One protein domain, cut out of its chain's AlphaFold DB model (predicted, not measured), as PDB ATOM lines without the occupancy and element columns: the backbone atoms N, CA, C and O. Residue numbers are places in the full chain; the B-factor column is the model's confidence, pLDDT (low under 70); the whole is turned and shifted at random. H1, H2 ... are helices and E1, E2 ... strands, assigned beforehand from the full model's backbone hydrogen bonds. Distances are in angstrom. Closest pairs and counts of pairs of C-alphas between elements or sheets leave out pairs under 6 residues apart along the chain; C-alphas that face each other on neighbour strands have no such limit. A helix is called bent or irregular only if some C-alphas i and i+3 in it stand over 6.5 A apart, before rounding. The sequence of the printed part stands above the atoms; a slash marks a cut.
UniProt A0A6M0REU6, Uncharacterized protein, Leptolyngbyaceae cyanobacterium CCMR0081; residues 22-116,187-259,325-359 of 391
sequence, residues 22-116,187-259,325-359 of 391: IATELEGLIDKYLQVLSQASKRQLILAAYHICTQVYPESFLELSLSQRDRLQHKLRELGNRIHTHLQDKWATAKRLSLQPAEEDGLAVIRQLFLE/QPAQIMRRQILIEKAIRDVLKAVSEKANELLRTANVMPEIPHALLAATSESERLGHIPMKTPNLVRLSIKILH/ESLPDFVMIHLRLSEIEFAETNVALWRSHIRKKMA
ATOM      1  N   ILE A  22      86.306  74.418  76.592       95.75
ATOM      2  CA  ILE A  22      85.717  74.973  77.811       95.75
ATOM      3  C   ILE A  22      86.779  75.197  78.888       95.75
ATOM      4  O   ILE A  22      86.720  76.229  79.558       95.75
ATOM      5  N   ALA A  23      87.726  74.269  79.050       94.38
ATOM      6  CA  ALA A  23      88.825  74.398  79.998       94.38
ATOM      7  C   ALA A  23      89.663  75.644  79.695       94.38
ATOM      8  O   ALA A  23      89.814  76.500  80.563       94.38
ATOM      9  N   THR A  24      90.122  75.786  78.452       95.19
ATOM     10  CA  THR A  24      90.967  76.907  78.010       95.19
ATOM     11  C   THR A  24      90.276  78.254  78.229       95.19
ATOM     12  O   THR A  24      90.859  79.191  78.777       95.19
ATOM     13  N   GLU A  25      88.997  78.353  77.866       96.69
ATOM     14  CA  GLU A  25      88.214  79.565  78.105       96.69
ATOM     15  C   GLU A  25      88.003  79.852  79.599       96.69
ATOM     16  O   GLU A  25      88.088  81.009  80.017       96.69
ATOM     17  N   LEU A  26      87.730  78.827  80.419       96.31
ATOM     18  CA  LEU A  26      87.591  78.984  81.869       96.31
ATOM     19  C   LEU A  26      88.882  79.480  82.510       96.31
ATOM     20  O   LEU A  26      88.811  80.343  83.381       96.31
ATOM     21  N   GLU A  27      90.040  78.983  82.079       95.31
ATOM     22  CA  GLU A  27      91.329  79.455  82.590       95.31
ATOM     23  C   GLU A  27      91.495  80.958  82.354       95.31
ATOM     24  O   GLU A  27      91.718  81.704  83.308       95.31
ATOM     25  N   GLY A  28      91.248  81.427  81.128       96.69
ATOM     26  CA  GLY A  28      91.310  82.856  80.817       96.69
ATOM     27  C   GLY A  28      90.287  83.704  81.587       96.69
ATOM     28  O   GLY A  28      90.561  84.861  81.915       96.69
ATOM     29  N   LEU A  29      89.104  83.158  81.895       97.94
ATOM     30  CA  LEU A  29      88.104  83.835  82.730       97.94
ATOM     31  C   LEU A  29      88.536  83.918  84.198       97.94
ATOM     32  O   LEU A  29      88.355  84.965  84.821       97.94
ATOM     33  N   ILE A  30      89.101  82.839  84.742       97.38
ATOM     34  CA  ILE A  30      89.583  82.775  86.125       97.38
ATOM     35  C   ILE A  30      90.771  83.717  86.308       97.38
ATOM     36  O   ILE A  30      90.763  84.494  87.257       97.38
ATOM     37  N   ASP A  31      91.730  83.746  85.382       97.12
ATOM     38  CA  ASP A  31      92.889  84.641  85.473       97.12
ATOM     39  C   ASP A  31      92.458  86.118  85.536       97.12
ATOM     40  O   ASP A  31      92.896  86.873  86.411       97.12
ATOM     41  N   LYS A  32      91.517  86.524  84.670       97.88
ATOM     42  CA  LYS A  32      90.941  87.881  84.686       97.88
ATOM     43  C   LYS A  32      90.168  88.163  85.971       97.88
ATOM     44  O   LYS A  32      90.300  89.244  86.544       97.88
ATOM     45  N   TYR A  33      89.373  87.203  86.437       98.19
ATOM     46  CA  TYR A  33      88.641  87.329  87.693       98.19
ATOM     47  C   TYR A  33      89.590  87.512  88.883       98.19
ATOM     48  O   TYR A  33      89.409  88.458  89.642       98.19
ATOM     49  N   LEU A  34      90.638  86.691  89.012       98.12
ATOM     50  CA  LEU A  34      91.633  86.799  90.084       98.12
ATOM     51  C   LEU A  34      92.385  88.135  90.034       98.12
ATOM     52  O   LEU A  34      92.662  88.728  91.079       98.12
ATOM     53  N   GLN A  35      92.680  88.650  88.839       97.88
ATOM     54  CA  GLN A  35      93.278  89.974  88.676       97.88
ATOM     55  C   GLN A  35      92.365  91.072  89.242       97.88
ATOM     56  O   GLN A  35      92.787  91.825  90.122       97.88
ATOM     57  N   VAL A  36      91.109  91.149  88.793       98.00
ATOM     58  CA  VAL A  36      90.173  92.193  89.246       98.00
ATOM     59  C   VAL A  36      89.815  92.019  90.726       98.00
ATOM     60  O   VAL A  36      89.799  93.001  91.470       98.00
ATOM     61  N   LEU A  37      89.603  90.781  91.182       98.12
ATOM     62  CA  LEU A  37      89.332  90.457  92.583       98.12
ATOM     63  C   LEU A  37      90.484  90.896  93.489       98.12
ATOM     64  O   LEU A  37      90.238  91.493  94.534       98.12
ATOM     65  N   SER A  38      91.739  90.645  93.106       97.75
ATOM     66  CA  SER A  38      92.897  91.042  93.919       97.75
ATOM     67  C   SER A  38      93.009  92.564  94.070       97.75
ATOM     68  O   SER A  38      93.275  93.061  95.167       97.75
ATOM     69  N   GLN A  39      92.721  93.321  93.006       97.38
ATOM     70  CA  GLN A  39      92.693  94.785  93.044       97.38
ATOM     71  C   GLN A  39      91.571  95.305  93.949       97.38
ATOM     72  O   GLN A  39      91.812  96.182  94.781       97.38
ATOM     73  N   ALA A  40      90.368  94.741  93.819       97.12
ATOM     74  CA  ALA A  40      89.234  95.045  94.684       97.12
ATOM     75  C   ALA A  40      89.545  94.735  96.156       97.12
ATOM     76  O   ALA A  40      89.385  95.595  97.018       97.12
ATOM     77  N   SER A  41      90.093  93.552  96.435       97.06
ATOM     78  CA  SER A  41      90.473  93.111  97.783       97.06
ATOM     79  C   SER A  41      91.504  94.045  98.415       97.06
ATOM     80  O   SER A  41      91.358  94.436  99.569       97.06
ATOM     81  N   LYS A  42      92.513  94.484  97.647       97.25
ATOM     82  CA  LYS A  42      93.487  95.488  98.097       97.25
ATOM     83  C   LYS A  42      92.813  96.815  98.450       97.25
ATOM     84  O   LYS A  42      93.126  97.387  99.490       97.25
ATOM     85  N   ARG A  43      91.912  97.330  97.603       95.81
ATOM     86  CA  ARG A  43      91.184  98.580  97.894       95.81
ATOM     87  C   ARG A  43      90.358  98.450  99.170       95.81
ATOM     88  O   ARG A  43      90.469  99.305 100.042       95.81
ATOM     89  N   GLN A  44      89.592  97.368  99.289       95.00
ATOM     90  CA  GLN A  44      88.746  97.089 100.448       95.00
ATOM     91  C   GLN A  44      89.568  96.941 101.732       95.00
ATOM     92  O   GLN A  44      89.202  97.517 102.749       95.00
ATOM     93  N   LEU A  45      90.729  96.282 101.677       97.19
ATOM     94  CA  LEU A  45      91.665  96.201 102.802       97.19
ATOM     95  C   LEU A  45      92.115  97.587 103.282       97.19
ATOM     96  O   LEU A  45      92.101  97.864 104.480       97.19
ATOM     97  N   ILE A  46      92.511  98.466 102.357       96.94
ATOM     98  CA  ILE A  46      92.968  99.819 102.705       96.94
ATOM     99  C   ILE A  46      91.820 100.667 103.259       96.94
ATOM    100  O   ILE A  46      92.026 101.386 104.234       96.94
ATOM    101  N   LEU A  47      90.618 100.566 102.685       94.88
ATOM    102  CA  LEU A  47      89.434 101.272 103.180       94.88
ATOM    103  C   LEU A  47      89.015 100.785 104.572       94.88
ATOM    104  O   LEU A  47      88.743 101.606 105.447       94.88
ATOM    105  N   ALA A  48      89.019  99.472 104.803       93.31
ATOM    106  CA  ALA A  48      88.729  98.883 106.106       93.31
ATOM    107  C   ALA A  48      89.753  99.336 107.157       93.31
ATOM    108  O   ALA A  48      89.372  99.809 108.225       93.31
ATOM    109  N   ALA A  49      91.049  99.288 106.832       95.25
ATOM    110  CA  ALA A  49      92.101  99.760 107.728       95.25
ATOM    111  C   ALA A  49      91.998 101.264 108.017       95.25
ATOM    112  O   ALA A  49      92.157 101.679 109.164       95.25
ATOM    113  N   TYR A  50      91.685 102.076 107.004       95.44
ATOM    114  CA  TYR A  50      91.419 103.502 107.180       95.44
ATOM    115  C   TYR A  50      90.253 103.732 108.144       95.44
ATOM    116  O   TYR A  50      90.384 104.522 109.078       95.44
ATOM    117  N   HIS A  51      89.138 103.016 107.972       93.06
ATOM    118  CA  HIS A  51      87.991 103.116 108.872       93.06
ATOM    119  C   HIS A  51      88.340 102.707 110.301       93.06
ATOM    120  O   HIS A  51      87.971 103.415 111.233       93.06
ATOM    121  N   ILE A  52      89.097 101.627 110.487       90.38
ATOM    122  CA  ILE A  52      89.552 101.235 111.822       90.38
ATOM    123  C   ILE A  52      90.398 102.343 112.454       90.38
ATOM    124  O   ILE A  52      90.128 102.740 113.580       90.38
ATOM    125  N   CYS A  53      91.364 102.898 111.723       94.25
ATOM    126  CA  CYS A  53      92.277 103.908 112.267       94.25
ATOM    127  C   CYS A  53      91.622 105.278 112.503       94.25
ATOM    128  O   CYS A  53      92.152 106.065 113.273       94.25
ATOM    129  N   THR A  54      90.522 105.605 111.817       93.12
ATOM    130  CA  THR A  54      89.932 106.962 111.851       93.12
ATOM    131  C   THR A  54      88.554 107.039 112.490       93.12
ATOM    132  O   THR A  54      88.159 108.115 112.926       93.12
ATOM    133  N   GLN A  55      87.807 105.935 112.528       90.06
ATOM    134  CA  GLN A  55      86.434 105.898 113.043       90.06
ATOM    135  C   GLN A  55      86.291 104.978 114.255       90.06
ATOM    136  O   GLN A  55      85.454 105.241 115.108       90.06
ATOM    137  N   VAL A  56      87.069 103.893 114.325       88.81
ATOM    138  CA  VAL A  56      86.951 102.906 115.412       88.81
ATOM    139  C   VAL A  56      87.955 103.193 116.530       88.81
ATOM    140  O   VAL A  56      87.554 103.316 117.681       88.81
ATOM    141  N   TYR A  57      89.241 103.333 116.193       92.69
ATOM    142  CA  TYR A  57      90.340 103.553 117.142       92.69
ATOM    143  C   TYR A  57      91.169 104.809 116.789       92.69
ATOM    144  O   TYR A  57      92.377 104.702 116.553       92.69
ATOM    145  N   PRO A  58      90.548 106.006 116.709       95.00
ATOM    146  CA  PRO A  58      91.257 107.234 116.350       95.00
ATOM    147  C   PRO A  58      92.314 107.636 117.383       95.00
ATOM    148  O   PRO A  58      93.421 107.994 116.993       95.00
ATOM    149  N   GLU A  59      92.015 107.521 118.679       95.38
ATOM    150  CA  GLU A  59      92.941 107.915 119.750       95.38
ATOM    151  C   GLU A  59      94.230 107.082 119.710       95.38
ATOM    152  O   GLU A  59      95.321 107.635 119.577       95.38
ATOM    153  N   SER A  60      94.112 105.751 119.660       94.12
ATOM    154  CA  SER A  60      95.262 104.843 119.544       94.12
ATOM    155  C   SER A  60      96.101 105.108 118.287       94.12
ATOM    156  O   SER A  60      97.322 104.967 118.292       94.12
ATOM    157  N   PHE A  61      95.467 105.512 117.181       96.25
ATOM    158  CA  PHE A  61      96.184 105.885 115.964       96.25
ATOM    159  C   PHE A  61      96.906 107.241 116.094       96.25
ATOM    160  O   PHE A  61      98.008 107.417 115.555       96.25
ATOM    161  N   LEU A  62      96.314 108.200 116.811       96.31
ATOM    162  CA  LEU A  62      96.918 109.503 117.100       96.31
ATOM    163  C   LEU A  62      98.109 109.397 118.062       96.31
ATOM    164  O   LEU A  62      99.052 110.176 117.922       96.31
ATOM    165  N   GLU A  63      98.142 108.399 118.941       97.06
ATOM    166  CA  GLU A  63      99.297 108.115 119.807       97.06
ATOM    167  C   GLU A  63     100.543 107.651 119.034       97.06
ATOM    168  O   GLU A  63     101.671 107.791 119.511       97.06
ATOM    169  N   LEU A  64     100.377 107.139 117.810       96.06
ATOM    170  CA  LEU A  64     101.508 106.717 116.987       96.06
ATOM    171  C   LEU A  64     102.346 107.903 116.508       96.06
ATOM    172  O   LEU A  64     101.826 108.901 116.008       96.06
ATOM    173  N   SER A  65     103.670 107.741 116.532       96.88
ATOM    174  CA  SER A  65     104.593 108.652 115.848       96.88
ATOM    175  C   SER A  65     104.411 108.599 114.327       96.88
ATOM    176  O   SER A  65     103.958 107.598 113.767       96.88
ATOM    177  N   LEU A  66     104.850 109.652 113.630       96.56
ATOM    178  CA  LEU A  66     104.802 109.721 112.165       96.56
ATOM    179  C   LEU A  66     105.430 108.478 111.504       96.56
ATOM    180  O   LEU A  66     104.803 107.841 110.662       96.56
ATOM    181  N   SER A  67     106.612 108.062 111.969       96.88
ATOM    182  CA  SER A  67     107.315 106.883 111.442       96.88
ATOM    183  C   SER A  67     106.545 105.566 111.638       96.88
ATOM    184  O   SER A  67     106.584 104.685 110.777       96.88
ATOM    185  N   GLN A  68     105.814 105.422 112.751       97.00
ATOM    186  CA  GLN A  68     104.982 104.246 113.020       97.00
ATOM    187  C   GLN A  68     103.749 104.227 112.115       97.00
ATOM    188  O   GLN A  68     103.421 103.169 111.573       97.00
ATOM    189  N   ARG A  69     103.114 105.386 111.892       97.38
ATOM    190  CA  ARG A  69     101.990 105.520 110.952       97.38
ATOM    191  C   ARG A  69     102.424 105.169 109.529       97.38
ATOM    192  O   ARG A  69     101.765 104.353 108.884       97.38
ATOM    193  N   ASP A  70     103.565 105.691 109.078       96.62
ATOM    194  CA  ASP A  70     104.121 105.388 107.754       96.62
ATOM    195  C   ASP A  70     104.435 103.895 107.603       96.62
ATOM    196  O   ASP A  70     104.064 103.265 106.607       96.62
ATOM    197  N   ARG A  71     105.055 103.285 108.624       97.88
ATOM    198  CA  ARG A  71     105.358 101.848 108.639       97.88
ATOM    199  C   ARG A  71     104.094 100.992 108.579       97.88
ATOM    200  O   ARG A  71     104.071 100.014 107.832       97.88
ATOM    201  N   LEU A  72     103.059 101.331 109.350       97.12
ATOM    202  CA  LEU A  72     101.781 100.615 109.345       97.12
ATOM    203  C   LEU A  72     101.119 100.693 107.964       97.12
ATOM    204  O   LEU A  72     100.765  99.661 107.389       97.12
ATOM    205  N   GLN A  73     101.018 101.896 107.394       96.50
ATOM    206  CA  GLN A  73     100.440 102.092 106.065       96.50
ATOM    207  C   GLN A  73     101.224 101.353 104.978       96.50
ATOM    208  O   GLN A  73     100.619 100.726 104.105       96.50
ATOM    209  N   HIS A  74     102.558 101.389 105.029       98.06
ATOM    210  CA  HIS A  74     103.402 100.676 104.076       98.06
ATOM    211  C   HIS A  74     103.168  99.162 104.144       98.06
ATOM    212  O   HIS A  74     102.880  98.550 103.117       98.06
ATOM    213  N   LYS A  75     103.192  98.573 105.348       98.25
ATOM    214  CA  LYS A  75     102.961  97.133 105.542       98.25
ATOM    215  C   LYS A  75     101.576  96.685 105.071       98.25
ATOM    216  O   LYS A  75     101.458  95.636 104.446       98.25
ATOM    217  N   LEU A  76     100.526  97.471 105.324       97.81
ATOM    218  CA  LEU A  76      99.172  97.161 104.844       97.81
ATOM    219  C   LEU A  76      99.076  97.218 103.310       97.81
ATOM    220  O   LEU A  76      98.437  96.364 102.693       97.81
ATOM    221  N   ARG A  77      99.743  98.190 102.672       97.81
ATOM    222  CA  ARG A  77      99.816  98.276 101.204       97.81
ATOM    223  C   ARG A  77     100.600  97.113 100.606       97.81
ATOM    224  O   ARG A  77     100.167  96.558  99.600       97.81
ATOM    225  N   GLU A  78     101.722  96.745 101.217       98.00
ATOM    226  CA  GLU A  78     102.527  95.590 100.823       98.00
ATOM    227  C   GLU A  78     101.716  94.292 100.924       98.00
ATOM    228  O   GLU A  78     101.658  93.527  99.962       98.00
ATOM    229  N   LEU A  79     101.003  94.092 102.037       98.19
ATOM    230  CA  LEU A  79     100.098  92.959 102.228       98.19
ATOM    231  C   LEU A  79      99.040  92.891 101.118       98.19
ATOM    232  O   LEU A  79      98.858  91.841 100.504       98.19
ATOM    233  N   GLY A  80      98.402  94.021 100.799       97.00
ATOM    234  CA  GLY A  80      97.440  94.112  99.700       97.00
ATOM    235  C   GLY A  80      98.042  93.831  98.316       97.00
ATOM    236  O   GLY A  80      97.376  93.251  97.463       97.00
ATOM    237  N   ASN A  81      99.305  94.199  98.080       97.25
ATOM    238  CA  ASN A  81     100.001  93.923  96.818       97.25
ATOM    239  C   ASN A  81     100.306  92.431  96.622       97.25
ATOM    240  O   ASN A  81     100.325  91.959  95.489       97.25
ATOM    241  N   ARG A  82     100.512  91.682  97.711       97.81
ATOM    242  CA  ARG A  82     100.836  90.246  97.670       97.81
ATOM    243  C   ARG A  82      99.637  89.342  97.374       97.81
ATOM    244  O   ARG A  82      99.837  88.188  97.003       97.81
ATOM    245  N   ILE A  83      98.408  89.856  97.497       97.75
ATOM    246  CA  ILE A  83      97.169  89.086  97.284       97.75
ATOM    247  C   ILE A  83      97.167  88.419  95.906       97.75
ATOM    248  O   ILE A  83      96.863  87.234  95.802       97.75
ATOM    249  N   HIS A  84      97.523  89.161  94.853       97.75
ATOM    250  CA  HIS A  84      97.484  88.633  93.491       97.75
ATOM    251  C   HIS A  84      98.446  87.455  93.305       97.75
ATOM    252  O   HIS A  84      98.026  86.401  92.837       97.75
ATOM    253  N   THR A  85      99.699  87.609  93.739       97.69
ATOM    254  CA  THR A  85     100.719  86.557  93.650       97.69
ATOM    255  C   THR A  85     100.298  85.312  94.424       97.69
ATOM    256  O   THR A  85     100.303  84.220  93.870       97.69
ATOM    257  N   HIS A  86      99.809  85.468  95.661       97.69
ATOM    258  CA  HIS A  86      99.326  84.329  96.445       97.69
ATOM    259  C   HIS A  86      98.146  83.610  95.764       97.69
ATOM    260  O   HIS A  86      98.081  82.381  95.778       97.69
ATOM    261  N   LEU A  87      97.213  84.349  95.152       97.88
ATOM    262  CA  LEU A  87      96.108  83.752  94.396       97.88
ATOM    263  C   LEU A  87      96.597  83.014  93.142       97.88
ATOM    264  O   LEU A  87      96.072  81.947  92.839       97.88
ATOM    265  N   GLN A  88      97.606  83.537  92.439       97.25
ATOM    266  CA  GLN A  88      98.217  82.864  91.288       97.25
ATOM    267  C   GLN A  88      98.929  81.565  91.691       97.25
ATOM    268  O   GLN A  88      98.739  80.540  91.036       97.25
ATOM    269  N   ASP A  89      99.659  81.563  92.806       96.75
ATOM    270  CA  ASP A  89     100.314  80.356  93.330       96.75
ATOM    271  C   ASP A  89      99.284  79.286  93.720       96.75
ATOM    272  O   ASP A  89      99.421  78.096  93.406       96.75
ATOM    273  N   LYS A  90      98.196  79.709  94.376       96.31
ATOM    274  CA  LYS A  90      97.072  78.824  94.706       96.31
ATOM    275  C   LYS A  90      96.352  78.323  93.460       96.31
ATOM    276  O   LYS A  90      95.938  77.167  93.438       96.31
ATOM    277  N   TRP A  91      96.245  79.142  92.420       96.19
ATOM    278  CA  TRP A  91      95.682  78.735  91.139       96.19
ATOM    279  C   TRP A  91      96.537  77.675  90.445       96.19
ATOM    280  O   TRP A  91      96.008  76.633  90.060       96.19
ATOM    281  N   ALA A  92      97.857  77.863  90.377       94.25
ATOM    282  CA  ALA A  92      98.781  76.851  89.864       94.25
ATOM    283  C   ALA A  92      98.694  75.541  90.669       94.25
ATOM    284  O   ALA A  92      98.621  74.450  90.099       94.25
ATOM    285  N   THR A  93      98.601  75.648  91.997       93.06
ATOM    286  CA  THR A  93      98.404  74.495  92.887       93.06
ATOM    287  C   THR A  93      97.079  73.782  92.602       93.06
ATOM    288  O   THR A  93      97.057  72.560  92.475       93.06
ATOM    289  N   ALA A  94      95.980  74.521  92.435       91.75
ATOM    290  CA  ALA A  94      94.676  73.958  92.095       91.75
ATOM    291  C   ALA A  94      94.696  73.240  90.736       91.75
ATOM    292  O   ALA A  94      94.086  72.177  90.609       91.75
ATOM    293  N   LYS A  95      95.422  73.770  89.736       91.00
ATOM    294  CA  LYS A  95      95.623  73.086  88.448       91.00
ATOM    295  C   LYS A  95      96.297  71.728  88.647       91.00
ATOM    296  O   LYS A  95      95.746  70.729  88.189       91.00
ATOM    297  N   ARG A  96      97.406  71.674  89.389       90.62
ATOM    298  CA  ARG A  96      98.136  70.425  89.675       90.62
ATOM    299  C   ARG A  96      97.279  69.412  90.444       90.62
ATOM    300  O   ARG A  96      97.098  68.291  89.985       90.62
ATOM    301  N   LEU A  97      96.671  69.825  91.559       88.00
ATOM    302  CA  LEU A  97      95.824  68.956  92.393       88.00
ATOM    303  C   LEU A  97      94.572  68.448  91.661       88.00
ATOM    304  O   LEU A  97      94.032  67.400  92.001       88.00
ATOM    305  N   SER A  98      94.080  69.187  90.663       87.62
ATOM    306  CA  SER A  98      92.928  68.749  89.868       87.62
ATOM    307  C   SER A  98      93.235  67.598  88.910       87.62
ATOM    308  O   SER A  98      92.310  66.883  88.532       87.62
ATOM    309  N   LEU A  99      94.503  67.442  88.514       84.06
ATOM    310  CA  LEU A  99      94.960  66.404  87.588       84.06
ATOM    311  C   LEU A  99      95.313  65.103  88.307       84.06
ATOM    312  O   LEU A  99      95.203  64.038  87.708       84.06
ATOM    313  N   GLN A 100      95.691  65.187  89.585       77.75
ATOM    314  CA  GLN A 100      95.957  64.010  90.399       77.75
ATOM    315  C   GLN A 100      94.708  63.117  90.452       77.75
ATOM    316  O   GLN A 100      93.595  63.645  90.634       77.75
ATOM    317  N   PRO A 101      94.870  61.785  90.311       62.88
ATOM    318  CA  PRO A 101      93.800  60.840  90.582       62.88
ATOM    319  C   PRO A 101      93.161  61.208  91.916       62.88
ATOM    320  O   PRO A 101      93.841  61.636  92.851       62.88
ATOM    321  N   ALA A 102      91.839  61.128  92.004       53.56
ATOM    322  CA  ALA A 102      91.234  61.109  93.319       53.56
ATOM    323  C   ALA A 102      91.663  59.781  93.956       53.56
ATOM    324  O   ALA A 102      90.947  58.793  93.842       53.56
ATOM    325  N   GLU A 103      92.829  59.754  94.612       46.53
ATOM    326  CA  GLU A 103      92.965  58.943  95.820       46.53
ATOM    327  C   GLU A 103      91.701  59.217  96.640       46.53
ATOM    328  O   GLU A 103      91.199  60.349  96.617       46.53
ATOM    329  N   GLU A 104      91.104  58.190  97.237       46.12
ATOM    330  CA  GLU A 104      89.731  58.193  97.771       46.12
ATOM    331  C   GLU A 104      89.376  59.427  98.647       46.12
ATOM    332  O   GLU A 104      88.210  59.820  98.742       46.12
ATOM    333  N   ASP A 105      90.375  60.152  99.152       49.72
ATOM    334  CA  ASP A 105      90.308  61.480  99.772       49.72
ATOM    335  C   ASP A 105      89.745  62.636  98.914       49.72
ATOM    336  O   ASP A 105      89.183  63.598  99.443       49.72
ATOM    337  N   GLY A 106      89.819  62.595  97.582       49.47
ATOM    338  CA  GLY A 106      89.236  63.638  96.720       49.47
ATOM    339  C   GLY A 106      87.701  63.649  96.761       49.47
ATOM    340  O   GLY A 106      87.067  64.712  96.731       49.47
ATOM    341  N   LEU A 107      87.112  62.458  96.890       46.03
ATOM    342  CA  LEU A 107      85.702  62.274  97.218       46.03
ATOM    343  C   LEU A 107      85.438  62.638  98.677       46.03
ATOM    344  O   LEU A 107      84.373  63.183  98.933       46.03
ATOM    345  N   ALA A 108      86.384  62.435  99.601       50.38
ATOM    346  CA  ALA A 108      86.248  62.883 100.985       50.38
ATOM    347  C   ALA A 108      86.136  64.410 101.090       50.38
ATOM    348  O   ALA A 108      85.252  64.885 101.786       50.38
ATOM    349  N   VAL A 109      86.907  65.198 100.328       52.19
ATOM    350  CA  VAL A 109      86.773  66.670 100.318       52.19
ATOM    351  C   VAL A 109      85.423  67.112  99.744       52.19
ATOM    352  O   VAL A 109      84.779  67.999 100.297       52.19
ATOM    353  N   ILE A 110      84.957  66.493  98.655       55.53
ATOM    354  CA  ILE A 110      83.640  66.804  98.071       55.53
ATOM    355  C   ILE A 110      82.513  66.346  99.009       55.53
ATOM    356  O   ILE A 110      81.542  67.075  99.195       55.53
ATOM    357  N   ARG A 111      82.652  65.175  99.637       53.84
ATOM    358  CA  ARG A 111      81.726  64.606 100.623       53.84
ATOM    359  C   ARG A 111      81.697  65.446 101.891       53.84
ATOM    360  O   ARG A 111      80.615  65.687 102.394       53.84
ATOM    361  N   GLN A 112      82.831  65.953 102.357       55.59
ATOM    362  CA  GLN A 112      82.943  66.814 103.530       55.59
ATOM    363  C   GLN A 112      82.351  68.196 103.259       55.59
ATOM    364  O   GLN A 112      81.516  68.641 104.033       55.59
ATOM    365  N   LEU A 113      82.639  68.810 102.106       58.56
ATOM    366  CA  LEU A 113      81.983  70.055 101.684       58.56
ATOM    367  C   LEU A 113      80.462  69.882 101.504       58.56
ATOM    368  O   LEU A 113      79.694  70.802 101.779       58.56
ATOM    369  N   PHE A 114      80.006  68.710 101.045       53.72
ATOM    370  CA  PHE A 114      78.581  68.407 100.892       53.72
ATOM    371  C   PHE A 114      77.900  68.064 102.229       53.72
ATOM    372  O   PHE A 114      76.774  68.497 102.449       53.72
ATOM    373  N   LEU A 115      78.570  67.354 103.146       52.09
ATOM    374  CA  LEU A 115      78.087  67.096 104.510       52.09
ATOM    375  C   LEU A 115      78.045  68.384 105.344       52.09
ATOM    376  O   LEU A 115      77.092  68.590 106.089       52.09
ATOM    377  N   GLU A 116      79.016  69.284 105.188       56.50
ATOM    378  CA  GLU A 116      78.994  70.623 105.794       56.50
ATOM    379  C   GLU A 116      77.808  71.454 105.275       56.50
ATOM    380  O   GLU A 116      77.180  72.185 106.041       56.50
ATOM    381  N   GLN A 187      89.297  65.739  81.731       88.00
ATOM    382  CA  GLN A 187      87.922  65.338  81.987       88.00
ATOM    383  C   GLN A 187      87.093  66.471  82.610       88.00
ATOM    384  O   GLN A 187      87.602  67.253  83.424       88.00
ATOM    385  N   PRO A 188      85.769  66.524  82.346       90.19
ATOM    386  CA  PRO A 188      84.889  67.535  82.938       90.19
ATOM    387  C   PRO A 188      84.925  67.560  84.475       90.19
ATOM    388  O   PRO A 188      84.807  68.621  85.093       90.19
ATOM    389  N   ALA A 189      85.117  66.394  85.103       87.56
ATOM    390  CA  ALA A 189      85.222  66.259  86.553       87.56
ATOM    391  C   ALA A 189      86.475  66.946  87.125       87.56
ATOM    392  O   ALA A 189      86.386  67.601  88.164       87.56
ATOM    393  N   GLN A 190      87.616  66.864  86.432       90.12
ATOM    394  CA  GLN A 190      88.864  67.513  86.850       90.12
ATOM    395  C   GLN A 190      88.719  69.039  86.819       90.12
ATOM    396  O   GLN A 190      89.096  69.722  87.771       90.12
ATOM    397  N   ILE A 191      88.083  69.585  85.777       92.81
ATOM    398  CA  ILE A 191      87.822  71.027  85.667       92.81
ATOM    399  C   ILE A 191      86.871  71.494  86.783       92.81
ATOM    400  O   ILE A 191      87.095  72.538  87.397       92.81
ATOM    401  N   MET A 192      85.845  70.700  87.114       90.94
ATOM    402  CA  MET A 192      84.953  70.990  88.243       90.94
ATOM    403  C   MET A 192      85.705  70.986  89.583       90.94
ATOM    404  O   MET A 192      85.562  71.925  90.369       90.94
ATOM    405  N   ARG A 193      86.545  69.970  89.831       89.56
ATOM    406  CA  ARG A 193      87.397  69.885  91.030       89.56
ATOM    407  C   ARG A 193      88.298  71.111  91.141       89.56
ATOM    408  O   ARG A 193      88.356  71.735  92.196       89.56
ATOM    409  N   ARG A 194      88.944  71.501  90.040       93.06
ATOM    410  CA  ARG A 194      89.790  72.695  89.968       93.06
ATOM    411  C   ARG A 194      89.040  73.961  90.384       93.06
ATOM    412  O   ARG A 194      89.571  74.736  91.176       93.06
ATOM    413  N   GLN A 195      87.810  74.147  89.895       93.12
ATOM    414  CA  GLN A 195      86.976  75.291  90.270       93.12
ATOM    415  C   GLN A 195      86.693  75.309  91.778       93.12
ATOM    416  O   GLN A 195      86.817  76.347  92.415       93.12
ATOM    417  N   ILE A 196      86.344  74.166  92.369       90.75
ATOM    418  CA  ILE A 196      86.082  74.075  93.814       90.75
ATOM    419  C   ILE A 196      87.338  74.441  94.618       90.75
ATOM    420  O   ILE A 196      87.257  75.203  95.584       90.75
ATOM    421  N   LEU A 197      88.501  73.938  94.197       92.50
ATOM    422  CA  LEU A 197      89.776  74.203  94.863       92.50
ATOM    423  C   LEU A 197      90.144  75.690  94.840       92.50
ATOM    424  O   LEU A 197      90.533  76.223  95.878       92.50
ATOM    425  N   ILE A 198      89.994  76.375  93.701       95.25
ATOM    426  CA  ILE A 198      90.310  77.810  93.633       95.25
ATOM    427  C   ILE A 198      89.318  78.654  94.439       95.25
ATOM    428  O   ILE A 198      89.727  79.602  95.099       95.25
ATOM    429  N   GLU A 199      88.035  78.285  94.473       93.94
ATOM    430  CA  GLU A 199      87.022  78.965  95.295       93.94
ATOM    431  C   GLU A 199      87.344  78.876  96.787       93.94
ATOM    432  O   GLU A 199      87.238  79.869  97.509       93.94
ATOM    433  N   LYS A 200      87.761  77.690  97.248       91.88
ATOM    434  CA  LYS A 200      88.247  77.500  98.616       91.88
ATOM    435  C   LYS A 200      89.501  78.339  98.861       91.88
ATOM    436  O   LYS A 200      89.538  79.116  99.807       91.88
ATOM    437  N   ALA A 201      90.480  78.263  97.962       93.50
ATOM    438  CA  ALA A 201      91.734  78.985  98.117       93.50
ATOM    439  C   ALA A 201      91.563  80.514  98.135       93.50
ATOM    440  O   ALA A 201      92.284  81.188  98.864       93.50
ATOM    441  N   ILE A 202      90.610  81.073  97.379       96.44
ATOM    442  CA  ILE A 202      90.275  82.502  97.445       96.44
ATOM    443  C   ILE A 202      89.829  82.878  98.859       96.44
ATOM    444  O   ILE A 202      90.344  83.845  99.419       96.44
ATOM    445  N   ARG A 203      88.900  82.111  99.446       94.25
ATOM    446  CA  ARG A 203      88.422  82.349 100.817       94.25
ATOM    447  C   ARG A 203      89.563  82.247 101.826       94.25
ATOM    448  O   ARG A 203      89.725  83.152 102.638       94.25
ATOM    449  N   ASP A 204      90.402  81.220 101.705       92.56
ATOM    450  CA  ASP A 204      91.557  81.022 102.585       92.56
ATOM    451  C   ASP A 204      92.557  82.189 102.492       92.56
ATOM    452  O   ASP A 204      93.052  82.671 103.510       92.56
ATOM    453  N   VAL A 205      92.834  82.693 101.282       96.94
ATOM    454  CA  VAL A 205      93.728  83.846 101.083       96.94
ATOM    455  C   VAL A 205      93.134  85.118 101.686       96.94
ATOM    456  O   VAL A 205      93.852  85.847 102.368       96.94
ATOM    457  N   LEU A 206      91.841  85.392 101.481       95.88
ATOM    458  CA  LEU A 206      91.184  86.565 102.071       95.88
ATOM    459  C   LEU A 206      91.155  86.497 103.603       95.88
ATOM    460  O   LEU A 206      91.418  87.507 104.262       95.88
ATOM    461  N   LYS A 207      90.920  85.308 104.168       93.25
ATOM    462  CA  LYS A 207      91.002  85.062 105.610       93.25
ATOM    463  C   LYS A 207      92.411  85.333 106.139       93.25
ATOM    464  O   LYS A 207      92.565  86.166 107.028       93.25
ATOM    465  N   ALA A 208      93.438  84.739 105.533       95.50
ATOM    466  CA  ALA A 208      94.830  84.937 105.943       95.50
ATOM    467  C   ALA A 208      95.278  86.408 105.839       95.50
ATOM    468  O   ALA A 208      96.000  86.916 106.696       95.50
ATOM    469  N   VAL A 209      94.834  87.125 104.800       96.88
ATOM    470  CA  VAL A 209      95.092  88.565 104.647       96.88
ATOM    471  C   VAL A 209      94.399  89.364 105.749       96.88
ATOM    472  O   VAL A 209      95.011  90.270 106.308       96.88
ATOM    473  N   SER A 210      93.157  89.021 106.088       95.50
ATOM    474  CA  SER A 210      92.408  89.672 107.169       95.50
ATOM    475  C   SER A 210      93.093  89.467 108.519       95.50
ATOM    476  O   SER A 210      93.358  90.432 109.231       95.50
ATOM    477  N   GLU A 211      93.468  88.226 108.834       93.56
ATOM    478  CA  GLU A 211      94.211  87.871 110.046       93.56
ATOM    479  C   GLU A 211      95.535  88.632 110.129       93.56
ATOM    480  O   GLU A 211      95.837  89.239 111.159       93.56
ATOM    481  N   LYS A 212      96.298  88.683 109.027       96.19
ATOM    482  CA  LYS A 212      97.574  89.399 109.013       96.19
ATOM    483  C   LYS A 212      97.397  90.908 109.143       96.19
ATOM    484  O   LYS A 212      98.191  91.554 109.820       96.19
ATOM    485  N   ALA A 213      96.370  91.484 108.523       96.38
ATOM    486  CA  ALA A 213      96.064  92.905 108.648       96.38
ATOM    487  C   ALA A 213      95.677  93.275 110.086       96.38
ATOM    488  O   ALA A 213      96.177  94.256 110.632       96.38
ATOM    489  N   ASN A 214      94.854  92.443 110.719       94.44
ATOM    490  CA  ASN A 214      94.487  92.570 112.123       94.44
ATOM    491  C   ASN A 214      95.717  92.454 113.035       94.44
ATOM    492  O   ASN A 214      95.903  93.285 113.918       94.44
ATOM    493  N   GLU A 215      96.612  91.496 112.790       94.31
ATOM    494  CA  GLU A 215      97.885  91.380 113.514       94.31
ATOM    495  C   GLU A 215      98.755  92.641 113.356       94.31
ATOM    496  O   GLU A 215      99.331  93.123 114.331       94.31
ATOM    497  N   LEU A 216      98.823  93.226 112.155       96.19
ATOM    498  CA  LEU A 216      99.534  94.490 111.923       96.19
ATOM    499  C   LEU A 216      98.936  95.649 112.730       96.19
ATOM    500  O   LEU A 216      99.688  96.449 113.280       96.19
ATOM    501  N   LEU A 217      97.608  95.723 112.835       94.81
ATOM    502  CA  LEU A 217      96.918  96.741 113.630       94.81
ATOM    503  C   LEU A 217      97.138  96.551 115.137       94.81
ATOM    504  O   LEU A 217      97.359  97.538 115.838       94.81
ATOM    505  N   ARG A 218      97.147  95.305 115.632       93.44
ATOM    506  CA  ARG A 218      97.462  95.011 117.043       93.44
ATOM    507  C   ARG A 218      98.917  95.300 117.384       93.44
ATOM    508  O   ARG A 218      99.204  95.960 118.368       93.44
ATOM    509  N   THR A 219      99.853  94.838 116.553       93.94
ATOM    510  CA  THR A 219     101.296  95.053 116.781       93.94
ATOM    511  C   THR A 219     101.698  96.521 116.662       93.94
ATOM    512  O   THR A 219     102.699  96.930 117.243       93.94
ATOM    513  N   ALA A 220     100.922  97.321 115.928       94.06
ATOM    514  CA  ALA A 220     101.050  98.772 115.908       94.06
ATOM    515  C   ALA A 220     100.344  99.462 117.088       94.06
ATOM    516  O   ALA A 220     100.361 100.682 117.124       94.06
ATOM    517  N   ASN A 221      99.746  98.722 118.027       92.94
ATOM    518  CA  ASN A 221      98.984  99.233 119.169       92.94
ATOM    519  C   ASN A 221      97.761 100.094 118.792       92.94
ATOM    520  O   ASN A 221      97.341 100.944 119.565       92.94
ATOM    521  N   VAL A 222      97.187  99.890 117.598       91.75
ATOM    522  CA  VAL A 222      95.962 100.590 117.162       91.75
ATOM    523  C   VAL A 222      94.719  99.831 117.608       91.75
ATOM    524  O   VAL A 222      93.774 100.427 118.110       91.75
ATOM    525  N   MET A 223      94.713  98.513 117.410       89.69
ATOM    526  CA  MET A 223      93.594  97.642 117.773       89.69
ATOM    527  C   MET A 223      93.929  96.867 119.054       89.69
ATOM    528  O   MET A 223      95.041  96.337 119.140       89.69
ATOM    529  N   PRO A 224      92.998  96.753 120.021       85.75
ATOM    530  CA  PRO A 224      93.230  96.007 121.257       85.75
ATOM    531  C   PRO A 224      93.434  94.505 121.008       85.75
ATOM    532  O   PRO A 224      93.097  93.968 119.946       85.75
ATOM    533  N   GLU A 225      93.981  93.807 122.006       81.50
ATOM    534  CA  GLU A 225      94.051  92.347 121.979       81.50
ATOM    535  C   GLU A 225      92.652  91.735 122.080       81.50
ATOM    536  O   GLU A 225      91.857  92.087 122.948       81.50
ATOM    537  N   ILE A 226      92.357  90.811 121.164       74.12
ATOM    538  CA  ILE A 226      91.067  90.124 121.085       74.12
ATOM    539  C   ILE A 226      91.300  88.670 121.507       74.12
ATOM    540  O   ILE A 226      92.135  88.005 120.883       74.12
ATOM    541  N   PRO A 227      90.583  88.158 122.524       75.12
ATOM    542  CA  PRO A 227      90.681  86.765 122.945       75.12
ATOM    543  C   PRO A 227      90.527  85.783 121.774       75.12
ATOM    544  O   PRO A 227      89.595  85.893 120.977       75.12
ATOM    545  N   HIS A 228      91.408  84.781 121.687       64.31
ATOM    546  CA  HIS A 228      91.432  83.822 120.573       64.31
ATOM    547  C   HIS A 228      90.106  83.072 120.366       64.31
ATOM    548  O   HIS A 228      89.750  82.777 119.226       64.31
ATOM    549  N   ALA A 229      89.343  82.829 121.437       64.62
ATOM    550  CA  ALA A 229      88.018  82.213 121.364       64.62
ATOM    551  C   ALA A 229      87.032  83.017 120.491       64.62
ATOM    552  O   ALA A 229      86.209  82.443 119.785       64.62
ATOM    553  N   LEU A 230      87.158  84.347 120.467       63.09
ATOM    554  CA  LEU A 230      86.277  85.230 119.700       63.09
ATOM    555  C   LEU A 230      86.668  85.321 118.221       63.09
ATOM    556  O   LEU A 230      85.806  85.547 117.377       63.09
ATOM    557  N   LEU A 231      87.942  85.082 117.890       62.75
ATOM    558  CA  LEU A 231      88.411  84.962 116.501       62.75
ATOM    559  C   LEU A 231      87.915  83.667 115.832       62.75
ATOM    560  O   LEU A 231      87.761  83.618 114.614       62.75
ATOM    561  N   ALA A 232      87.655  82.611 116.608       61.41
ATOM    562  CA  ALA A 232      87.012  81.403 116.092       61.41
ATOM    563  C   ALA A 232      85.518  81.656 115.812       61.41
ATOM    564  O   ALA A 232      85.033  81.337 114.725       61.41
ATOM    565  N   ALA A 233      84.829  82.334 116.737       57.22
ATOM    566  CA  ALA A 233      83.406  82.661 116.633       57.22
ATOM    567  C   ALA A 233      83.052  83.565 115.432       57.22
ATOM    568  O   ALA A 233      81.944  83.472 114.906       57.22
ATOM    569  N   THR A 234      83.979  84.390 114.915       56.16
ATOM    570  CA  THR A 234      83.743  85.163 113.673       56.16
ATOM    571  C   THR A 234      83.545  84.272 112.451       56.16
ATOM    572  O   THR A 234      82.824  84.658 111.539       56.16
ATOM    573  N   SER A 235      84.170  83.088 112.435       54.94
ATOM    574  CA  SER A 235      84.001  82.112 111.348       54.94
ATOM    575  C   SER A 235      82.632  81.417 111.431       54.94
ATOM    576  O   SER A 235      82.063  81.053 110.409       54.94
ATOM    577  N   GLU A 236      82.066  81.262 112.634       51.16
ATOM    578  CA  GLU A 236      80.730  80.678 112.850       51.16
ATOM    579  C   GLU A 236      79.603  81.703 112.659       51.16
ATOM    580  O   GLU A 236      78.540  81.368 112.133       51.16
ATOM    581  N   SER A 237      79.848  82.974 112.990       49.75
ATOM    582  CA  SER A 237      78.911  84.084 112.765       49.75
ATOM    583  C   SER A 237      78.681  84.402 111.276       49.75
ATOM    584  O   SER A 237      77.767  85.161 110.943       49.75
ATOM    585  N   GLU A 238      79.433  83.774 110.362       51.16
ATOM    586  CA  GLU A 238      79.090  83.685 108.935       51.16
ATOM    587  C   GLU A 238      77.700  83.052 108.706       51.16
ATOM    588  O   GLU A 238      77.088  83.285 107.663       51.16
ATOM    589  N   ARG A 239      77.177  82.286 109.680       42.06
ATOM    590  CA  ARG A 239      75.953  81.475 109.560       42.06
ATOM    591  C   ARG A 239      74.690  82.123 110.143       42.06
ATOM    592  O   ARG A 239      73.601  81.752 109.723       42.06
ATOM    593  N   LEU A 240      74.807  83.090 111.060       38.12
ATOM    594  CA  LEU A 240      73.658  83.639 111.809       38.12
ATOM    595  C   LEU A 240      73.069  84.950 111.261       38.12
ATOM    596  O   LEU A 240      72.152  85.499 111.860       38.12
ATOM    597  N   GLY A 241      73.548  85.444 110.116       40.19
ATOM    598  CA  GLY A 241      73.102  86.734 109.590       40.19
ATOM    599  C   GLY A 241      73.667  87.877 110.433       40.19
ATOM    600  O   GLY A 241      73.107  88.296 111.441       40.19
ATOM    601  N   HIS A 242      74.819  88.391 110.013       43.03
ATOM    602  CA  HIS A 242      75.425  89.553 110.652       43.03
ATOM    603  C   HIS A 242      74.538  90.788 110.483       43.03
ATOM    604  O   HIS A 242      73.983  90.989 109.407       43.03
ATOM    605  N   ILE A 243      74.511  91.673 111.484       46.28
ATOM    606  CA  ILE A 243      74.157  93.079 111.263       46.28
ATOM    607  C   ILE A 243      75.277  93.652 110.382       46.28
ATOM    608  O   ILE A 243      76.401  93.799 110.875       46.28
ATOM    609  N   PRO A 244      75.049  93.907 109.081       47.78
ATOM    610  CA  PRO A 244      76.083  94.488 108.244       47.78
ATOM    611  C   PRO A 244      76.409  95.871 108.807       47.78
ATOM    612  O   PRO A 244      75.535  96.729 108.943       47.78
ATOM    613  N   MET A 245      77.673  96.093 109.156       52.84
ATOM    614  CA  MET A 245      78.146  97.448 109.404       52.84
ATOM    615  C   MET A 245      77.929  98.265 108.122       52.84
ATOM    616  O   MET A 245      78.041  97.746 107.011       52.84
ATOM    617  N   LYS A 246      77.643  99.565 108.253       59.69
ATOM    618  CA  LYS A 246      77.517 100.473 107.094       59.69
ATOM    619  C   LYS A 246      78.798 100.500 106.239       59.69
ATOM    620  O   LYS A 246      78.763 100.887 105.075       59.69
ATOM    621  N   THR A 247      79.922 100.094 106.827       59.03
ATOM    622  CA  THR A 247      81.231  99.928 106.204       59.03
ATOM    623  C   THR A 247      81.486  98.450 105.866       59.03
ATOM    624  O   THR A 247      81.442  97.608 106.765       59.03
ATOM    625  N   PRO A 248      81.760  98.115 104.592       74.94
ATOM    626  CA  PRO A 248      81.957  96.731 104.163       74.94
ATOM    627  C   PRO A 248      83.229  96.125 104.773       74.94
ATOM    628  O   PRO A 248      84.190  96.844 105.052       74.94
ATOM    629  N   ASN A 249      83.263  94.797 104.913       79.19
ATOM    630  CA  ASN A 249      84.430  94.025 105.361       79.19
ATOM    631  C   ASN A 249      84.929  94.336 106.788       79.19
ATOM    632  O   ASN A 249      86.100  94.103 107.109       79.19
ATOM    633  N   LEU A 250      84.052  94.860 107.649       76.56
ATOM    634  CA  LEU A 250      84.296  95.036 109.080       76.56
ATOM    635  C   LEU A 250      83.293  94.215 109.889       76.56
ATOM    636  O   LEU A 250      82.092  94.239 109.614       76.56
ATOM    637  N   VAL A 251      83.788  93.521 110.912       73.44
ATOM    638  CA  VAL A 251      82.969  92.714 111.827       73.44
ATOM    639  C   VAL A 251      83.037  93.318 113.222       73.44
ATOM    640  O   VAL A 251      84.133  93.568 113.722       73.44
ATOM    641  N   ARG A 252      81.867  93.551 113.831       70.75
ATOM    642  CA  ARG A 252      81.708  93.970 115.229       70.75
ATOM    643  C   ARG A 252      81.400  92.749 116.095       70.75
ATOM    644  O   ARG A 252      80.475  92.002 115.782       70.75
ATOM    645  N   LEU A 253      82.145  92.584 117.181       69.25
ATOM    646  CA  LEU A 253      81.947  91.555 118.194       69.25
ATOM    647  C   LEU A 253      81.600  92.207 119.530       69.25
ATOM    648  O   LEU A 253      82.393  92.992 120.043       69.25
ATOM    649  N   SER A 254      80.451  91.843 120.094       61.12
ATOM    650  CA  SER A 254      80.010  92.257 121.429       61.12
ATOM    651  C   SER A 254      80.039  91.053 122.368       61.12
ATOM    652  O   SER A 254      79.446  90.022 122.039       61.12
ATOM    653  N   ILE A 255      80.678  91.164 123.533       62.31
ATOM    654  CA  ILE A 255      80.670  90.100 124.548       62.31
ATOM    655  C   ILE A 255      79.744  90.541 125.679       62.31
ATOM    656  O   ILE A 255      79.918  91.619 126.246       62.31
ATOM    657  N   LYS A 256      78.765  89.700 126.012       55.84
ATOM    658  CA  LYS A 256      77.888  89.886 127.172       55.84
ATOM    659  C   LYS A 256      78.285  88.848 128.214       55.84
ATOM    660  O   LYS A 256      78.108  87.658 127.967       55.84
ATOM    661  N   ILE A 257      78.863  89.286 129.330       56.81
ATOM    662  CA  ILE A 257      79.167  88.399 130.455       56.81
ATOM    663  C   ILE A 257      77.920  88.345 131.339       56.81
ATOM    664  O   ILE A 257      77.419  89.382 131.774       56.81
ATOM    665  N   LEU A 258      77.401  87.140 131.578       47.38
ATOM    666  CA  LEU A 258      76.344  86.907 132.557       47.38
ATOM    667  C   LEU A 258      77.023  86.628 133.905       47.38
ATOM    668  O   LEU A 258      77.722  85.626 134.034       47.38
ATOM    669  N   HIS A 259      76.869  87.521 134.883       42.91
ATOM    670  CA  HIS A 259      77.317  87.258 136.250       42.91
ATOM    671  C   HIS A 259      76.216  86.506 137.009       42.91
ATOM    672  O   HIS A 259      75.126  87.042 137.200       42.91
ATOM    673  N   GLU A 325      77.437  93.421 132.348       47.12
ATOM    674  CA  GLU A 325      78.660  94.096 131.932       47.12
ATOM    675  C   GLU A 325      78.930  93.689 130.479       47.12
ATOM    676  O   GLU A 325      79.381  92.577 130.181       47.12
ATOM    677  N   SER A 326      78.576  94.564 129.535       55.25
ATOM    678  CA  SER A 326      79.019  94.394 128.155       55.25
ATOM    679  C   SER A 326      80.482  94.807 128.080       55.25
ATOM    680  O   SER A 326      80.806  95.972 128.328       55.25
ATOM    681  N   LEU A 327      81.364  93.876 127.718       58.25
ATOM    682  CA  LEU A 327      82.729  94.245 127.352       58.25
ATOM    683  C   LEU A 327      82.696  95.197 126.145       58.25
ATOM    684  O   LEU A 327      81.731  95.168 125.374       58.25
ATOM    685  N   PRO A 328      83.733  96.034 125.960       63.41
ATOM    686  CA  PRO A 328      83.811  96.916 124.805       63.41
ATOM    687  C   PRO A 328      83.666  96.125 123.503       63.41
ATOM    688  O   PRO A 328      84.267  95.063 123.334       63.41
ATOM    689  N   ASP A 329      82.874  96.660 122.576       68.56
ATOM    690  CA  ASP A 329      82.740  96.081 121.245       68.56
ATOM    691  C   ASP A 329      84.090  96.104 120.517       68.56
ATOM    692  O   ASP A 329      84.738  97.147 120.387       68.56
ATOM    693  N   PHE A 330      84.484  94.962 119.963       76.94
ATOM    694  CA  PHE A 330      85.679  94.848 119.134       76.94
ATOM    695  C   PHE A 330      85.297  94.949 117.664       76.94
ATOM    696  O   PHE A 330      84.369  94.276 117.218       76.94
ATOM    697  N   VAL A 331      86.023  95.754 116.888       84.38
ATOM    698  CA  VAL A 331      85.833  95.831 115.435       84.38
ATOM    699  C   VAL A 331      87.126  95.444 114.739       84.38
ATOM    700  O   VAL A 331      88.181  96.005 115.020       84.38
ATOM    701  N   MET A 332      87.035  94.494 113.810       87.69
ATOM    702  CA  MET A 332      88.191  93.951 113.094       87.69
ATOM    703  C   MET A 332      87.965  93.908 111.583       87.69
ATOM    704  O   MET A 332      86.825  93.915 111.111       87.69
ATOM    705  N   ILE A 333      89.061  93.821 110.824       90.44
ATOM    706  CA  ILE A 333      89.011  93.595 109.376       90.44
ATOM    707  C   ILE A 333      88.657  92.141 109.117       90.44
ATOM    708  O   ILE A 333      89.316  91.232 109.621       90.44
ATOM    709  N   HIS A 334      87.658  91.919 108.276       90.88
ATOM    710  CA  HIS A 334      87.310  90.596 107.796       90.88
ATOM    711  C   HIS A 334      86.844  90.697 106.340       90.88
ATOM    712  O   HIS A 334      85.697  91.030 106.054       90.88
ATOM    713  N   LEU A 335      87.774  90.464 105.412       91.69
ATOM    714  CA  LEU A 335      87.526  90.514 103.974       91.69
ATOM    715  C   LEU A 335      86.668  89.323 103.547       91.69
ATOM    716  O   LEU A 335      87.129  88.181 103.570       91.69
ATOM    717  N   ARG A 336      85.443  89.596 103.094       90.00
ATOM    718  CA  ARG A 336      84.506  88.566 102.641       90.00
ATOM    719  C   ARG A 336      84.360  88.593 101.134       90.00
ATOM    720  O   ARG A 336      84.112  89.639 100.537       90.00
ATOM    721  N   LEU A 337      84.437  87.417 100.514       91.94
ATOM    722  CA  LEU A 337      84.300  87.301  99.063       91.94
ATOM    723  C   LEU A 337      82.955  87.861  98.575       91.94
ATOM    724  O   LEU A 337      82.933  88.631  97.623       91.94
ATOM    725  N   SER A 338      81.854  87.530  99.253       88.19
ATOM    726  CA  SER A 338      80.511  87.999  98.890       88.19
ATOM    727  C   SER A 338      80.370  89.521  98.955       88.19
ATOM    728  O   SER A 338      79.748  90.109  98.077       88.19
ATOM    729  N   GLU A 339      80.976  90.173  99.949       88.81
ATOM    730  CA  GLU A 339      80.940  91.634 100.069       88.81
ATOM    731  C   GLU A 339      81.800  92.321  99.017       88.81
ATOM    732  O   GLU A 339      81.396  93.340  98.464       88.81
ATOM    733  N   ILE A 340      82.970  91.754  98.713       91.31
ATOM    734  CA  ILE A 340      83.844  92.269  97.658       91.31
ATOM    735  C   ILE A 340      83.156  92.132  96.296       91.31
ATOM    736  O   ILE A 340      83.157  93.082  95.518       91.31
ATOM    737  N   GLU A 341      82.534  90.985  96.011       90.81
ATOM    738  CA  GLU A 341      81.767  90.776  94.779       90.81
ATOM    739  C   GLU A 341      80.561  91.714  94.686       90.81
ATOM    740  O   GLU A 341      80.280  92.235  93.609       90.81
ATOM    741  N   PHE A 342      79.868  91.960  95.799       88.75
ATOM    742  CA  PHE A 342      78.723  92.865  95.839       88.75
ATOM    743  C   PHE A 342      79.125  94.333  95.642       88.75
ATOM    744  O   PHE A 342      78.454  95.064  94.916       88.75
ATOM    745  N   ALA A 343      80.225  94.767  96.260       87.75
ATOM    746  CA  ALA A 343      80.685  96.150  96.189       87.75
ATOM    747  C   ALA A 343      81.282  96.525  94.821       87.75
ATOM    748  O   ALA A 343      81.350  97.705  94.482       87.75
ATOM    749  N   GLU A 344      81.752  95.547  94.044       89.94
ATOM    750  CA  GLU A 344      82.579  95.782  92.859       89.94
ATOM    751  C   GLU A 344      81.972  95.128  91.611       89.94
ATOM    752  O   GLU A 344      82.189  93.949  91.320       89.94
ATOM    753  N   THR A 345      81.271  95.930  90.802       90.88
ATOM    754  CA  THR A 345      80.535  95.475  89.605       90.88
ATOM    755  C   THR A 345      81.386  94.646  88.642       90.88
ATOM    756  O   THR A 345      80.917  93.652  88.089       90.88
ATOM    757  N   ASN A 346      82.658  95.014  88.451       93.62
ATOM    758  CA  ASN A 346      83.561  94.275  87.565       93.62
ATOM    759  C   ASN A 346      83.881  92.869  88.095       93.62
ATOM    760  O   ASN A 346      83.979  91.933  87.303       93.62
ATOM    761  N   VAL A 347      84.024  92.700  89.414       95.75
ATOM    762  CA  VAL A 347      84.262  91.384  90.024       95.75
ATOM    763  C   VAL A 347      83.024  90.504  89.820       95.75
ATOM    764  O   VAL A 347      83.142  89.383  89.318       95.75
ATOM    765  N   ALA A 348      81.830  91.042  90.099       93.31
ATOM    766  CA  ALA A 348      80.559  90.349  89.875       93.31
ATOM    767  C   ALA A 348      80.335  89.954  88.403       93.31
ATOM    768  O   ALA A 348      79.830  88.863  88.115       93.31
ATOM    769  N   LEU A 349      80.741  90.807  87.456       95.75
ATOM    770  CA  LEU A 349      80.644  90.528  86.024       95.75
ATOM    771  C   LEU A 349      81.485  89.307  85.628       95.75
ATOM    772  O   LEU A 349      80.964  88.360  85.030       95.75
ATOM    773  N   TRP A 350      82.769  89.280  86.000       96.81
ATOM    774  CA  TRP A 350      83.640  88.135  85.712       96.81
ATOM    775  C   TRP A 350      83.164  86.862  86.418       96.81
ATOM    776  O   TRP A 350      83.150  85.788  85.811       96.81
ATOM    777  N   ARG A 351      82.663  86.988  87.652       96.00
ATOM    778  CA  ARG A 351      82.030  85.885  88.382       96.00
ATOM    779  C   ARG A 351      80.840  85.299  87.620       96.00
ATOM    780  O   ARG A 351      80.683  84.078  87.552       96.00
ATOM    781  N   SER A 352      80.006  86.150  87.025       96.56
ATOM    782  CA  SER A 352      78.876  85.735  86.188       96.56
ATOM    783  C   SER A 352      79.330  84.954  84.949       96.56
ATOM    784  O   SER A 352      78.784  83.886  84.660       96.56
ATOM    785  N   HIS A 353      80.380  85.416  84.262       97.38
ATOM    786  CA  HIS A 353      80.950  84.705  83.113       97.38
ATOM    787  C   HIS A 353      81.468  83.311  83.486       97.38
ATOM    788  O   HIS A 353      81.145  82.341  82.794       97.38
ATOM    789  N   ILE A 354      82.184  83.190  84.610       96.81
ATOM    790  CA  ILE A 354      82.640  81.894  85.133       96.81
ATOM    791  C   ILE A 354      81.438  80.984  85.398       96.81
ATOM    792  O   ILE A 354      81.396  79.867  84.888       96.81
ATOM    793  N   ARG A 355      80.408  81.460  86.115       96.38
ATOM    794  CA  ARG A 355      79.202  80.658  86.404       96.38
ATOM    795  C   ARG A 355      78.499  80.178  85.133       96.38
ATOM    796  O   ARG A 355      78.122  79.010  85.051       96.38
ATOM    797  N   LYS A 356      78.363  81.041  84.120       97.06
ATOM    798  CA  LYS A 356      77.759  80.682  82.826       97.06
ATOM    799  C   LYS A 356      78.550  79.577  82.123       97.06
ATOM    800  O   LYS A 356      77.960  78.617  81.625       97.06
ATOM    801  N   LYS A 357      79.880  79.689  82.102       96.88
ATOM    802  CA  LYS A 357      80.751  78.692  81.470       96.88
ATOM    803  C   LYS A 357      80.789  77.381  82.268       96.88
ATOM    804  O   LYS A 357      80.694  76.314  81.667       96.88
ATOM    805  N   MET A 358      80.766  77.441  83.600       96.31
ATOM    806  CA  MET A 358      80.623  76.270  84.477       96.31
ATOM    807  C   MET A 358      79.283  75.547  84.288       96.31
ATOM    808  O   MET A 358      79.236  74.318  84.293       96.31
ATOM    809  N   ALA A 359      78.185  76.272  84.058       94.88
ATOM    810  CA  ALA A 359      76.896  75.659  83.729       94.88
ATOM    811  C   ALA A 359      76.927  74.933  82.371       94.88
ATOM    812  O   ALA A 359      76.272  73.904  82.194       94.88
TER     813      ALA A 359
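AT A GLANCE: This is residues 22 to 116, 187 to 259 and 325 to 359 of the 391 residues of an uncharacterized protein of Leptolyngbyaceae cyanobacterium CCMR0081 (UniProt A0A6M0REU6). A long bundle of helices has H1 and H5 side by side and running the same way, while the bent helix H3 runs back along them with its two arms, H3a and H3b. H8 packs on H1, a short ribbon of E1 and E2 packs through E2 on H1 and H5, and the ribbon's paired continuation, residues 256 to 257 with 325 to 326, leads away from the bundle. The printed part has 203 residues, with eight named helices and two named strands in the order H1 H2 H3 H4 H5 H6 E1 E2 H7 H8; the sheet, E1 - E2, is antiparallel and the class is mostly helix. The whole is compact, with a radius of gyration of the C-alphas of 19.1 A, and spans 57 by 42 by 28 A.

HOW THE PARTS SIT: H1, residues 22 to 56, is the hub, touching five other helices. With residues 52 to 54 alone it touches H2, residues 58 to 62, only at the corner; the closest C-alphas are those of Cys 53 and Phe 61, 5.7 A. H3, residues 66 to 99, was assigned as one helix by its hydrogen bonds but is bent: C-alphas 81 and 84 are 6.7 A apart, and its arms H3a, residues 66 to 81, and H3b, residues 84 to 99, stand at a shallow tilt of 29 degrees. H5, residues 188 to 219, touches H1 at a shallow tilt of 17 degrees, the same way, closest at the C-alphas of Ala 23 and Ile 191, 6.7 A. H3b touches H5 at a shallow tilt of 32 degrees, opposite ways, with H5 residues 190 to 205 alone; the C-alphas of Ser 98 and Arg 194 are closest, 5.0 A. H1, H3a, H3b and H5 form a bundle, helices side by side. H4, residues 105 to 116, touches no helix but is near H5. H6, residues 228 to 236, touches no helix. E1, residues 250 to 253, and E2, residues 330 to 333, are antiparallel neighbours at 153 degrees, with N 253 and O 330 at 2.8 A and N 251 and O 332 at 3.1 A, within hydrogen-bond range. The closest C-alphas of H5 and E2 are those of Ser 210 and Ile 333, 5.6 A. H7, residues 337 to 343, only just touches H5, with 3 pairs of C-alphas within 8 A, the closest those of Arg 203 and Leu 337, 6.7 A. H8, residues 345 to 359, touches H1 at a shallow tilt of 34 degrees, only just short of steep, opposite ways; the C-alphas of Tyr 33 and Trp 350 are closest, 5.4 A. Every O i to N i+4 pair is within hydrogen-bond range in H1, H2, H3a, H4, H5, H7 and H8; H3b has 11 of 12 and H6 3 of 5.

IN THESE COORDINATES: H1 begins at C-alpha 22, (85.717, 74.973, 77.811), and is 46.9 A long; H2 follows. H3a is 22.5 A long, H3b 23.1 A, H4 15.7 A and H5 46.6 A, from C-alpha 188 at (84.889, 67.535, 82.938). H6 is 13.6 A, E1 10.0 A, E2 10.4 A and H7 10.0 A. H8, 21.0 A, ends at C-alpha 359, (76.896, 75.659, 83.729).

THE WHOLE: The two farthest C-alphas are those of Thr 24 and His 259, 60.7 A apart. Residues 117 to 186 and 260 to 324 are not printed; the gaps are 26.0 A from C-alpha 116 to 187 and 8.2 A from C-alpha 259 to 325. Of the links printed whole, H6 to E1 is long, with 13 residues. The mean pLDDT of the printed part is 84.0, and 48 residues are under 70: 101 to 116, 228 to 247, 253 to 259 and 325 to 329.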